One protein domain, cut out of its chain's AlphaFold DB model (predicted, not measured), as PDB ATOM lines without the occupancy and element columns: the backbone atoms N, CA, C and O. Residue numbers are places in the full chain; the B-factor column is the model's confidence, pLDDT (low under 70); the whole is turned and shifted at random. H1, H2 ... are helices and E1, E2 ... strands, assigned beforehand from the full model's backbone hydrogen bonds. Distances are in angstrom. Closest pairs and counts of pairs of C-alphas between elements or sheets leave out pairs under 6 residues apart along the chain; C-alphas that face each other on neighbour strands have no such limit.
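AT A GLANCE: This is residues 41 to 106 of the 108 residues of the protein "DUF371 domain-containing protein" of Candidatus Bathyarchaeota archaeon (UniProt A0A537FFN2). Two strand hairpins, a long one of E1 and E2 and a shorter one of E3 and E4, are set crosswise and come together where E2 ends and E4 begins, with the small helix H1 near that same end of the long hairpin. The far end of the long hairpin, residues 68 to 73, sticks out as a free tip, and residues 80 to 90 fold back from E2 to E3. The printed part has 66 residues with one named helix and four named strands, in the order H1, E1, E2, E3, E4, and its class is mixed, helices and strands. Each hairpin is a two-stranded antiparallel sheet, E1 - E2 and E3 - E4. The whole is compact, with a radius of gyration of the C-alphas of 11.9 A and spans of 35 by 27 by 19 A.

HOW THE PARTS SIT: Start at residue 41 and go on to H1, residues 50 to 56, where every O i to N i+4 pair is within hydrogen-bond range. A tight link leads to E1, residues 62 to 69; the closest C-alphas of H1 and E1 are those of Leu 56 and Ala 63, 7.4 A apart. Another tight link leads to E2, residues 72 to 79, which forms a hairpin with E1, antiparallel at 163 degrees between their directions. Look there for N 65 and O 76 at 2.9 A and N 67 and O 74 at 2.8 A, within hydrogen-bond range. The closest C-alphas of H1 and E2 are those of Leu 56 and Arg 79, 7.1 A apart. Further on, E3, residues 91 to 96, and E4, residues 102 to 105, form the second hairpin, antiparallel at 146 degrees. Here N 95 and O 103 are 2.7 A apart and N 105 and O 93 are 2.8 A apart, within hydrogen-bond range. Between the hairpins, E2 and E4 have 8 pairs of C-alphas within 8 A, the closest being those of Gly 78 and Val 102 at 3.8 A. E1 and E4 are near each other, with 9 pairs of C-alphas within 10 A. H1 and E3 are apart, and so are E1 and E3.

IN THESE COORDINATES: Find C-alpha 50 at (24.205, 12.752, -74.952); from there H1 runs 9.9 A to C-alpha 56. E1 begins at C-alpha 62, (24.118, 26.516, -83.179), and runs 23.4 A to C-alpha 69. E2 runs 23.8 A from C-alpha 72 to C-alpha 79, and E3 runs 16.3 A from C-alpha 91 to C-alpha 96. E4 is 9.4 A long and ends at C-alpha 105, (36.083, 22.999, -76.704).

THE WHOLE: The two C-alphas farthest apart are those of Asp 70 and Gly 83, at 35.7 A. The printed part has no cut. The link from E2 to E3, 11 residues, is long. The mean pLDDT of the printed part is 83.7, but look at the B-factor column of residues 97 to 106, where the model's confidence is low, under 70; E4 has a mean of 43.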
ATOM      1  N   CYS A  41      31.543  24.899 -60.720       96.44
ATOM      2  CA  CYS A  41      30.529  24.464 -61.663       96.44
ATOM      3  C   CYS A  41      29.970  23.101 -61.218       96.44
ATOM      4  O   CYS A  41      30.712  22.233 -60.765       96.44
ATOM      5  N   SER A  42      28.666  22.866 -61.346       97.44
ATOM      6  CA  SER A  42      28.078  21.563 -60.996       97.44
ATOM      7  C   SER A  42      28.390  20.477 -62.041       97.44
ATOM      8  O   SER A  42      28.178  19.288 -61.803       97.44
ATOM      9  N   VAL A  43      28.894  20.874 -63.211       94.81
ATOM     10  CA  VAL A  43      29.095  20.031 -64.398       94.81
ATOM     11  C   VAL A  43      30.424  20.343 -65.082       94.81
ATOM     12  O   VAL A  43      30.859  21.492 -65.069       94.81
ATOM     13  N   GLY A  44      31.027  19.330 -65.700       93.12
ATOM     14  CA  GLY A  44      31.987  19.486 -66.790       93.12
ATOM     15  C   GLY A  44      31.324  19.158 -68.132       93.12
ATOM     16  O   GLY A  44      30.131  18.833 -68.201       93.12
ATOM     17  N   LEU A  45      32.089  19.198 -69.225       91.81
ATOM     18  CA  LEU A  45      31.575  18.819 -70.549       91.81
ATOM     19  C   LEU A  45      31.082  17.366 -70.609       91.81
ATOM     20  O   LEU A  45      30.124  17.076 -71.333       91.81
ATOM     21  N   ILE A  46      31.681  16.470 -69.817       94.19
ATOM     22  CA  ILE A  46      31.286  15.058 -69.763       94.19
ATOM     23  C   ILE A  46      29.813  14.865 -69.371       94.19
ATOM     24  O   ILE A  46      29.157  13.953 -69.889       94.19
ATOM     25  N   ASP A  47      29.275  15.745 -68.525       96.19
ATOM     26  CA  ASP A  47      27.922  15.650 -67.973       96.19
ATOM     27  C   ASP A  47      26.848  16.213 -68.913       96.19
ATOM     28  O   ASP A  47      25.652  16.072 -68.641       96.19
ATOM     29  N   LEU A  48      27.240  16.837 -70.032       93.69
ATOM     30  CA  LEU A  48      26.273  17.310 -71.014       93.69
ATOM     31  C   LEU A  48      25.418  16.137 -71.526       93.69
ATOM     32  O   LEU A  48      25.952  15.059 -71.824       93.69
ATOM     33  N   PRO A  49      24.095  16.328 -71.705       95.38
ATOM     34  CA  PRO A  49      23.223  15.280 -72.215       95.38
ATOM     35  C   PRO A  49      23.731  14.733 -73.550       95.38
ATOM     36  O   PRO A  49      24.084  15.496 -74.450       95.38
ATOM     37  N   LYS A  50      23.718  13.407 -73.724       95.00
ATOM     38  CA  LYS A  50      24.205  12.752 -74.952       95.00
ATOM     39  C   LYS A  50      23.628  13.352 -76.251       95.00
ATOM     40  O   LYS A  50      24.413  13.593 -77.164       95.00
ATOM     41  N   PRO A  51      22.325  13.685 -76.351       94.81
ATOM     42  CA  PRO A  51      21.793  14.346 -77.544       94.81
ATOM     43  C   PRO A  51      22.393  15.737 -77.802       94.81
ATOM     44  O   PRO A  51      22.622  16.102 -78.951       94.81
ATOM     45  N   MET A  52      22.685  16.497 -76.741       94.12
ATOM     46  CA  MET A  52      23.346  17.800 -76.845       94.12
ATOM     47  C   MET A  52      24.791  17.640 -77.315       94.12
ATOM     48  O   MET A  52      25.204  18.355 -78.224       94.12
ATOM     49  N   LYS A  53      25.528  16.662 -76.768       92.50
ATOM     50  CA  LYS A  53      26.891  16.345 -77.221       92.50
ATOM     51  C   LYS A  53      26.928  15.967 -78.700       92.50
ATOM     52  O   LYS A  53      27.714  16.523 -79.458       92.50
ATOM     53  N   ASN A  54      26.011  15.100 -79.127       93.56
ATOM     54  CA  ASN A  54      25.896  14.699 -80.528       93.56
ATOM     55  C   ASN A  54      25.601  15.889 -81.451       93.56
ATOM     56  O   ASN A  54      26.163  15.965 -82.537       93.56
ATOM     57  N   ALA A  55      24.738  16.821 -81.031       93.12
ATOM     58  CA  ALA A  55      24.456  18.022 -81.811       93.12
ATOM     59  C   ALA A  55      25.698  18.921 -81.912       93.12
ATOM     60  O   ALA A  55      26.095  19.294 -83.018       93.12
ATOM     61  N   LEU A  56      26.341  19.213 -80.777       91.62
ATOM     62  CA  LEU A  56      27.551  20.035 -80.706       91.62
ATOM     63  C   LEU A  56      28.709  19.455 -81.531       91.62
ATOM     64  O   LEU A  56      29.476  20.220 -82.097       91.62
ATOM     65  N   ALA A  57      28.799  18.138 -81.709       90.62
ATOM     66  CA  ALA A  57      29.800  17.500 -82.572       90.62
ATOM     67  C   ALA A  57      29.570  17.707 -84.093       90.62
ATOM     68  O   ALA A  57      30.171  17.023 -84.927       90.62
ATOM     69  N   THR A  58      28.688  18.634 -84.491       89.62
ATOM     70  CA  THR A  58      28.370  18.940 -85.894       89.62
ATOM     71  C   THR A  58      28.488  20.435 -86.189       89.62
ATOM     72  O   THR A  58      28.075  21.275 -85.395       89.62
ATOM     73  N   ARG A  59      28.956  20.787 -87.397       87.69
ATOM     74  CA  ARG A  59      29.050  22.192 -87.857       87.69
ATOM     75  C   ARG A  59      27.697  22.889 -88.042       87.69
ATOM     76  O   ARG A  59      27.641  24.114 -88.133       87.69
ATOM     77  N   ALA A  60      26.618  22.116 -88.149       89.44
ATOM     78  CA  ALA A  60      25.265  22.635 -88.330       89.44
ATOM     79  C   ALA A  60      24.638  23.113 -87.012       89.44
ATOM     80  O   ALA A  60      23.722  23.936 -87.027       89.44
ATOM     81  N   CYS A  61      25.118  22.615 -85.868       91.00
ATOM     82  CA  CYS A  61      24.584  23.000 -84.574       91.00
ATOM     83  C   CYS A  61      24.939  24.449 -84.255       91.00
ATOM     84  O   CYS A  61      26.097  24.845 -84.348       91.00
ATOM     85  N   ARG A  62      23.937  25.225 -83.841       91.19
ATOM     86  CA  ARG A  62      24.118  26.516 -83.179       91.19
ATOM     87  C   ARG A  62      23.901  26.321 -81.689       91.19
ATOM     88  O   ARG A  62      22.914  25.707 -81.285       91.19
ATOM     89  N   ALA A  63      24.815  26.851 -80.895       89.75
ATOM     90  CA  ALA A  63      24.786  26.776 -79.447       89.75
ATOM     91  C   ALA A  63      24.721  28.184 -78.863       89.75
ATOM     92  O   ALA A  63      25.251  29.133 -79.436       89.75
ATOM     93  N   ARG A  64      24.080  28.316 -77.708       91.50
ATOM     94  CA  ARG A  64      24.064  29.553 -76.935       91.50
ATOM     95  C   ARG A  64      24.303  29.194 -75.478       91.50
ATOM     96  O   ARG A  64      23.555  28.392 -74.921       91.50
ATOM     97  N   LEU A  65      25.343  29.773 -74.889       92.50
ATOM     98  CA  LEU A  65      25.566  29.744 -73.451       92.50
ATOM     99  C   LEU A  65      25.029  31.051 -72.878       92.50
ATOM    100  O   LEU A  65      25.322  32.132 -73.387       92.50
ATOM    101  N   THR A  66      24.221  30.944 -71.832       92.81
ATOM    102  CA  THR A  66      23.638  32.091 -71.147       92.81
ATOM    103  C   THR A  66      23.928  31.973 -69.665       92.81
ATOM    104  O   THR A  66      23.608  30.959 -69.049       92.81
ATOM    105  N   LEU A  67      24.542  33.014 -69.121       90.88
ATOM    106  CA  LEU A  67      24.878  33.152 -67.714       90.88
ATOM    107  C   LEU A  67      23.957  34.204 -67.117       90.88
ATOM    108  O   LEU A  67      23.706  35.239 -67.737       90.88
ATOM    109  N   THR A  68      23.427  33.928 -65.933       92.81
ATOM    110  CA  THR A  68      22.516  34.832 -65.237       92.81
ATOM    111  C   THR A  68      22.949  34.954 -63.789       92.81
ATOM    112  O   THR A  68      23.106  33.937 -63.114       92.81
ATOM    113  N   VAL A  69      23.156  36.188 -63.338       90.75
ATOM    114  CA  VAL A  69      23.598  36.528 -61.981       90.75
ATOM    115  C   VAL A  69      22.825  37.766 -61.549       90.75
ATOM    116  O   VAL A  69      22.817  38.744 -62.279       90.75
ATOM    117  N   ASP A  70      22.135  37.705 -60.410       91.38
ATOM    118  CA  ASP A  70      21.407  38.836 -59.805       91.38
ATOM    119  C   ASP A  70      20.486  39.627 -60.759       91.38
ATOM    120  O   ASP A  70      20.253  40.819 -60.593       91.38
ATOM    121  N   GLY A  71      19.917  38.945 -61.757       87.56
ATOM    122  CA  GLY A  71      19.039  39.540 -62.770       87.56
ATOM    123  C   GLY A  71      19.758  40.023 -64.033       87.56
ATOM    124  O   GLY A  71      19.106  40.164 -65.068       87.56
ATOM    125  N   ASP A  72      21.081  40.171 -63.997       90.56
ATOM    126  CA  ASP A  72      21.898  40.444 -65.175       90.56
ATOM    127  C   ASP A  72      22.098  39.180 -66.007       90.56
ATOM    128  O   ASP A  72      22.204  38.060 -65.493       90.56
ATOM    129  N   GLN A  73      22.172  39.363 -67.324       91.38
ATOM    130  CA  GLN A  73      22.347  38.271 -68.267       91.38
ATOM    131  C   GLN A  73      23.473  38.560 -69.255       91.38
ATOM    132  O   GLN A  73      23.485  39.576 -69.944       91.38
ATOM    133  N   PHE A  74      24.377  37.593 -69.378       87.81
ATOM    134  CA  PHE A  74      25.392  37.556 -70.420       87.81
ATOM    135  C   PHE A  74      25.149  36.341 -71.310       87.81
ATOM    136  O   PHE A  74      24.860  35.247 -70.821       87.81
ATOM    137  N   ALA A  75      25.260  36.512 -72.625       89.69
ATOM    138  CA  ALA A  75      25.082  35.417 -73.560       89.69
ATOM    139  C   ALA A  75      26.142  35.427 -74.653       89.69
ATOM    140  O   ALA A  75      26.513  36.469 -75.189       89.69
ATOM    141  N   VAL A  76      26.561  34.224 -75.013       88.94
ATOM    142  CA  VAL A  76      27.534  33.956 -76.063       88.94
ATOM    143  C   VAL A  76      26.929  32.934 -77.011       88.94
ATOM    144  O   VAL A  76      26.370  31.921 -76.585       88.94
ATOM    145  N   GLU A  77      27.033  33.213 -78.307       89.50
ATOM    146  CA  GLU A  77      26.563  32.325 -79.363       89.50
ATOM    147  C   GLU A  77      27.714  31.682 -80.115       89.50
ATOM    148  O   GLU A  77      28.714  32.318 -80.443       89.50
ATOM    149  N   GLY A  78      27.507  30.418 -80.455       88.06
ATOM    150  CA  GLY A  78      28.496  29.565 -81.061       88.06
ATOM    151  C   GLY A  78      27.931  28.553 -82.040       88.06
ATOM    152  O   GLY A  78      26.721  28.479 -82.273       88.06
ATOM    153  N   ARG A  79      28.817  27.751 -82.619       88.75
ATOM    154  CA  ARG A  79      28.460  26.553 -83.371       88.75
ATOM    155  C   ARG A  79      29.229  25.366 -82.841       88.75
ATOM    156  O   ARG A  79      30.311  25.490 -82.277       88.75
ATOM    157  N   GLY A  80      28.628  24.212 -83.062       89.69
ATOM    158  CA  GLY A  80      29.338  22.962 -82.961       89.69
ATOM    159  C   GLY A  80      30.432  22.840 -84.021       89.69
ATOM    160  O   GLY A  80      30.454  23.562 -85.024       89.69
ATOM    161  N   ALA A  81      31.315  21.877 -83.814       88.69
ATOM    162  CA  ALA A  81      32.378  21.542 -84.739       88.69
ATOM    163  C   ALA A  81      32.564  20.027 -84.799       88.69
ATOM    164  O   ALA A  81      32.274  19.295 -83.853       88.69
ATOM    165  N   GLN A  82      33.038  19.551 -85.948       86.12
ATOM    166  CA  GLN A  82      33.459  18.160 -86.070       86.12
ATOM    167  C   GLN A  82      34.713  17.951 -85.220       86.12
ATOM    168  O   GLN A  82      35.633  18.759 -85.293       86.12
ATOM    169  N   GLY A  83      34.756  16.862 -84.452       81.31
ATOM    170  CA  GLY A  83      35.905  16.520 -83.607       81.31
ATOM    171  C   GLY A  83      35.786  16.953 -82.143       81.31
ATOM    172  O   GLY A  83      36.662  16.616 -81.355       81.31
ATOM    173  N   LEU A  84      34.699  17.626 -81.745       85.56
ATOM    174  CA  LEU A  84      34.441  17.908 -80.331       85.56
ATOM    175  C   LEU A  84      34.165  16.609 -79.558       85.56
ATOM    176  O   LEU A  84      33.159  15.938 -79.792       85.56
ATOM    177  N   THR A  85      35.052  16.270 -78.621       82.38
ATOM    178  CA  THR A  85      34.954  15.069 -77.771       82.38
ATOM    179  C   THR A  85      33.989  15.255 -76.600       82.38
ATOM    180  O   THR A  85      33.296  14.313 -76.220       82.38
ATOM    181  N   LEU A  86      33.908  16.481 -76.060       89.44
ATOM    182  CA  LEU A  86      32.994  16.881 -74.980       89.44
ATOM    183  C   LEU A  86      33.079  15.931 -73.769       89.44
ATOM    184  O   LEU A  86      32.064  15.487 -73.227       89.44
ATOM    185  N   SER A  87      34.311  15.584 -73.389       90.12
ATOM    186  CA  SER A  87      34.622  14.579 -72.368       90.12
ATOM    187  C   SER A  87      35.351  15.131 -71.144       90.12
ATOM    188  O   SER A  87      35.623  14.352 -70.233       90.12
ATOM    189  N   HIS A  88      35.669  16.433 -71.097       91.31
ATOM    190  CA  HIS A  88      36.395  17.004 -69.959       91.31
ATOM    191  C   HIS A  88      35.586  16.821 -68.667       91.31
ATOM    192  O   HIS A  88      34.403  17.193 -68.636       91.31
ATOM    193  N   PRO A  89      36.180  16.247 -67.604       92.12
ATOM    194  CA  PRO A  89      35.459  15.963 -66.369       92.12
ATOM    195  C   PRO A  89      35.103  17.226 -65.583       92.12
ATOM    196  O   PRO A  89      34.103  17.230 -64.868       92.12
ATOM    197  N   THR A  90      35.904  18.282 -65.702       94.00
ATOM    198  CA  THR A  90      35.819  19.496 -64.872       94.00
ATOM    199  C   THR A  90      35.426  20.760 -65.624       94.00
ATOM    200  O   THR A  90      34.695  21.572 -65.066       94.00
ATOM    201  N   ASP A  91      35.856  20.921 -66.874       92.00
ATOM    202  CA  ASP A  91      35.885  22.239 -67.499       92.00
ATOM    203  C   ASP A  91      34.949  22.322 -68.694       92.00
ATOM    204  O   ASP A  91      34.700  21.345 -69.410       92.00
ATOM    205  N   ILE A  92      34.413  23.521 -68.887       93.31
ATOM    206  CA  ILE A  92      33.633  23.937 -70.041       93.31
ATOM    207  C   ILE A  92      34.362  25.129 -70.641       93.31
ATOM    208  O   ILE A  92      34.282  26.236 -70.105       93.31
ATOM    209  N   VAL A  93      35.052  24.908 -71.761       92.00
ATOM    210  CA  VAL A  93      35.788  25.966 -72.453       92.00
ATOM    211  C   VAL A  93      35.029  26.407 -73.693       92.00
ATOM    212  O   VAL A  93      34.526  25.616 -74.486       92.00
ATOM    213  N   VAL A  94      34.955  27.714 -73.863       90.69
ATOM    214  CA  VAL A  94      34.268  28.430 -74.925       90.69
ATOM    215  C   VAL A  94      35.343  29.219 -75.670       90.69
ATOM    216  O   VAL A  94      35.982  30.089 -75.086       90.69
ATOM    217  N   ARG A  95      35.593  28.912 -76.945       88.69
ATOM    218  CA  ARG A  95      36.696  29.471 -77.743       88.69
ATOM    219  C   ARG A  95      36.191  30.259 -78.938       88.69
ATOM    220  O   ARG A  95      35.285  29.841 -79.648       88.69
ATOM    221  N   LYS A  96      36.819  31.392 -79.213       82.75
ATOM    222  CA  LYS A  96      36.652  32.155 -80.448       82.75
ATOM    223  C   LYS A  96      37.598  31.580 -81.506       82.75
ATOM    224  O   LYS A  96      38.809  31.601 -81.310       82.75
ATOM    225  N   SER A  97      37.059  31.095 -82.625       69.88
ATOM    226  CA  SER A  97      37.857  30.662 -83.783       69.88
ATOM    227  C   SER A  97      37.992  31.782 -84.834       69.88
ATOM    228  O   SER A  97      37.348  32.830 -84.732       69.88
ATOM    229  N   GLY A  98      38.862  31.594 -85.840       51.78
ATOM    230  CA  GLY A  98      39.199  32.590 -86.878       51.78
ATOM    231  C   GLY A  98      38.058  32.996 -87.827       51.78
ATOM    232  O   GLY A  98      38.238  33.875 -88.664       51.78
ATOM    233  N   PHE A  99      36.876  32.398 -87.683       38.78
ATOM    234  CA  PHE A  99      35.612  32.884 -88.228       38.78
ATOM    235  C   PHE A  99      34.707  33.159 -87.032       38.78
ATOM    236  O   PHE A  99      34.597  32.295 -86.172       38.78
ATOM    237  N   ILE A 100      34.077  34.337 -86.944       35.34
ATOM    238  CA  ILE A 100      33.254  34.729 -85.785       35.34
ATOM    239  C   ILE A 100      32.093  33.749 -85.609       35.34
ATOM    240  O   ILE A 100      31.024  33.908 -86.194       35.34
ATOM    241  N   VAL A 101      32.353  32.725 -84.805       34.19
ATOM    242  CA  VAL A 101      31.452  31.714 -84.290       34.19
ATOM    243  C   VAL A 101      32.184  31.056 -83.117       34.19
ATOM    244  O   VAL A 101      33.287  30.536 -83.278       34.19
ATOM    245  N   VAL A 102      31.590  31.101 -81.930       37.34
ATOM    246  CA  VAL A 102      32.178  30.521 -80.722       37.34
ATOM    247  C   VAL A 102      32.072  28.989 -80.737       37.34
ATOM    248  O   VAL A 102      31.042  28.440 -81.098       37.34
ATOM    249  N   GLU A 103      33.120  28.278 -80.355       42.25
ATOM    250  CA  GLU A 103      33.187  26.817 -80.314       42.25
ATOM    251  C   GLU A 103      33.334  26.357 -78.860       42.25
ATOM    252  O   GLU A 103      34.161  26.886 -78.122       42.25
ATOM    253  N   LEU A 104      32.523  25.394 -78.419       48.75
ATOM    254  CA  LEU A 104      32.692  24.766 -77.105       48.75
ATOM    255  C   LEU A 104      33.777  23.692 -77.217       48.75
ATOM    256  O   LEU A 104      33.519  22.641 -77.791       48.75
ATOM    257  N   ALA A 105      34.971  23.943 -76.686       42.06
ATOM    258  CA  ALA A 105      36.083  22.999 -76.704       42.06
ATOM    259  C   ALA A 105      36.240  22.297 -75.345       42.06
ATOM    260  O   ALA A 105      36.108  22.918 -74.293       42.06
ATOM    261  N   ALA A 106      36.555  21.004 -75.374       33.53
ATOM    262  CA  ALA A 106      37.217  20.314 -74.268       33.53
ATOM    263  C   ALA A 106      38.715  20.310 -74.596       33.53
ATOM    264  O   ALA A 106      39.062  19.879 -75.697       33.53
TER     265      ALA A 106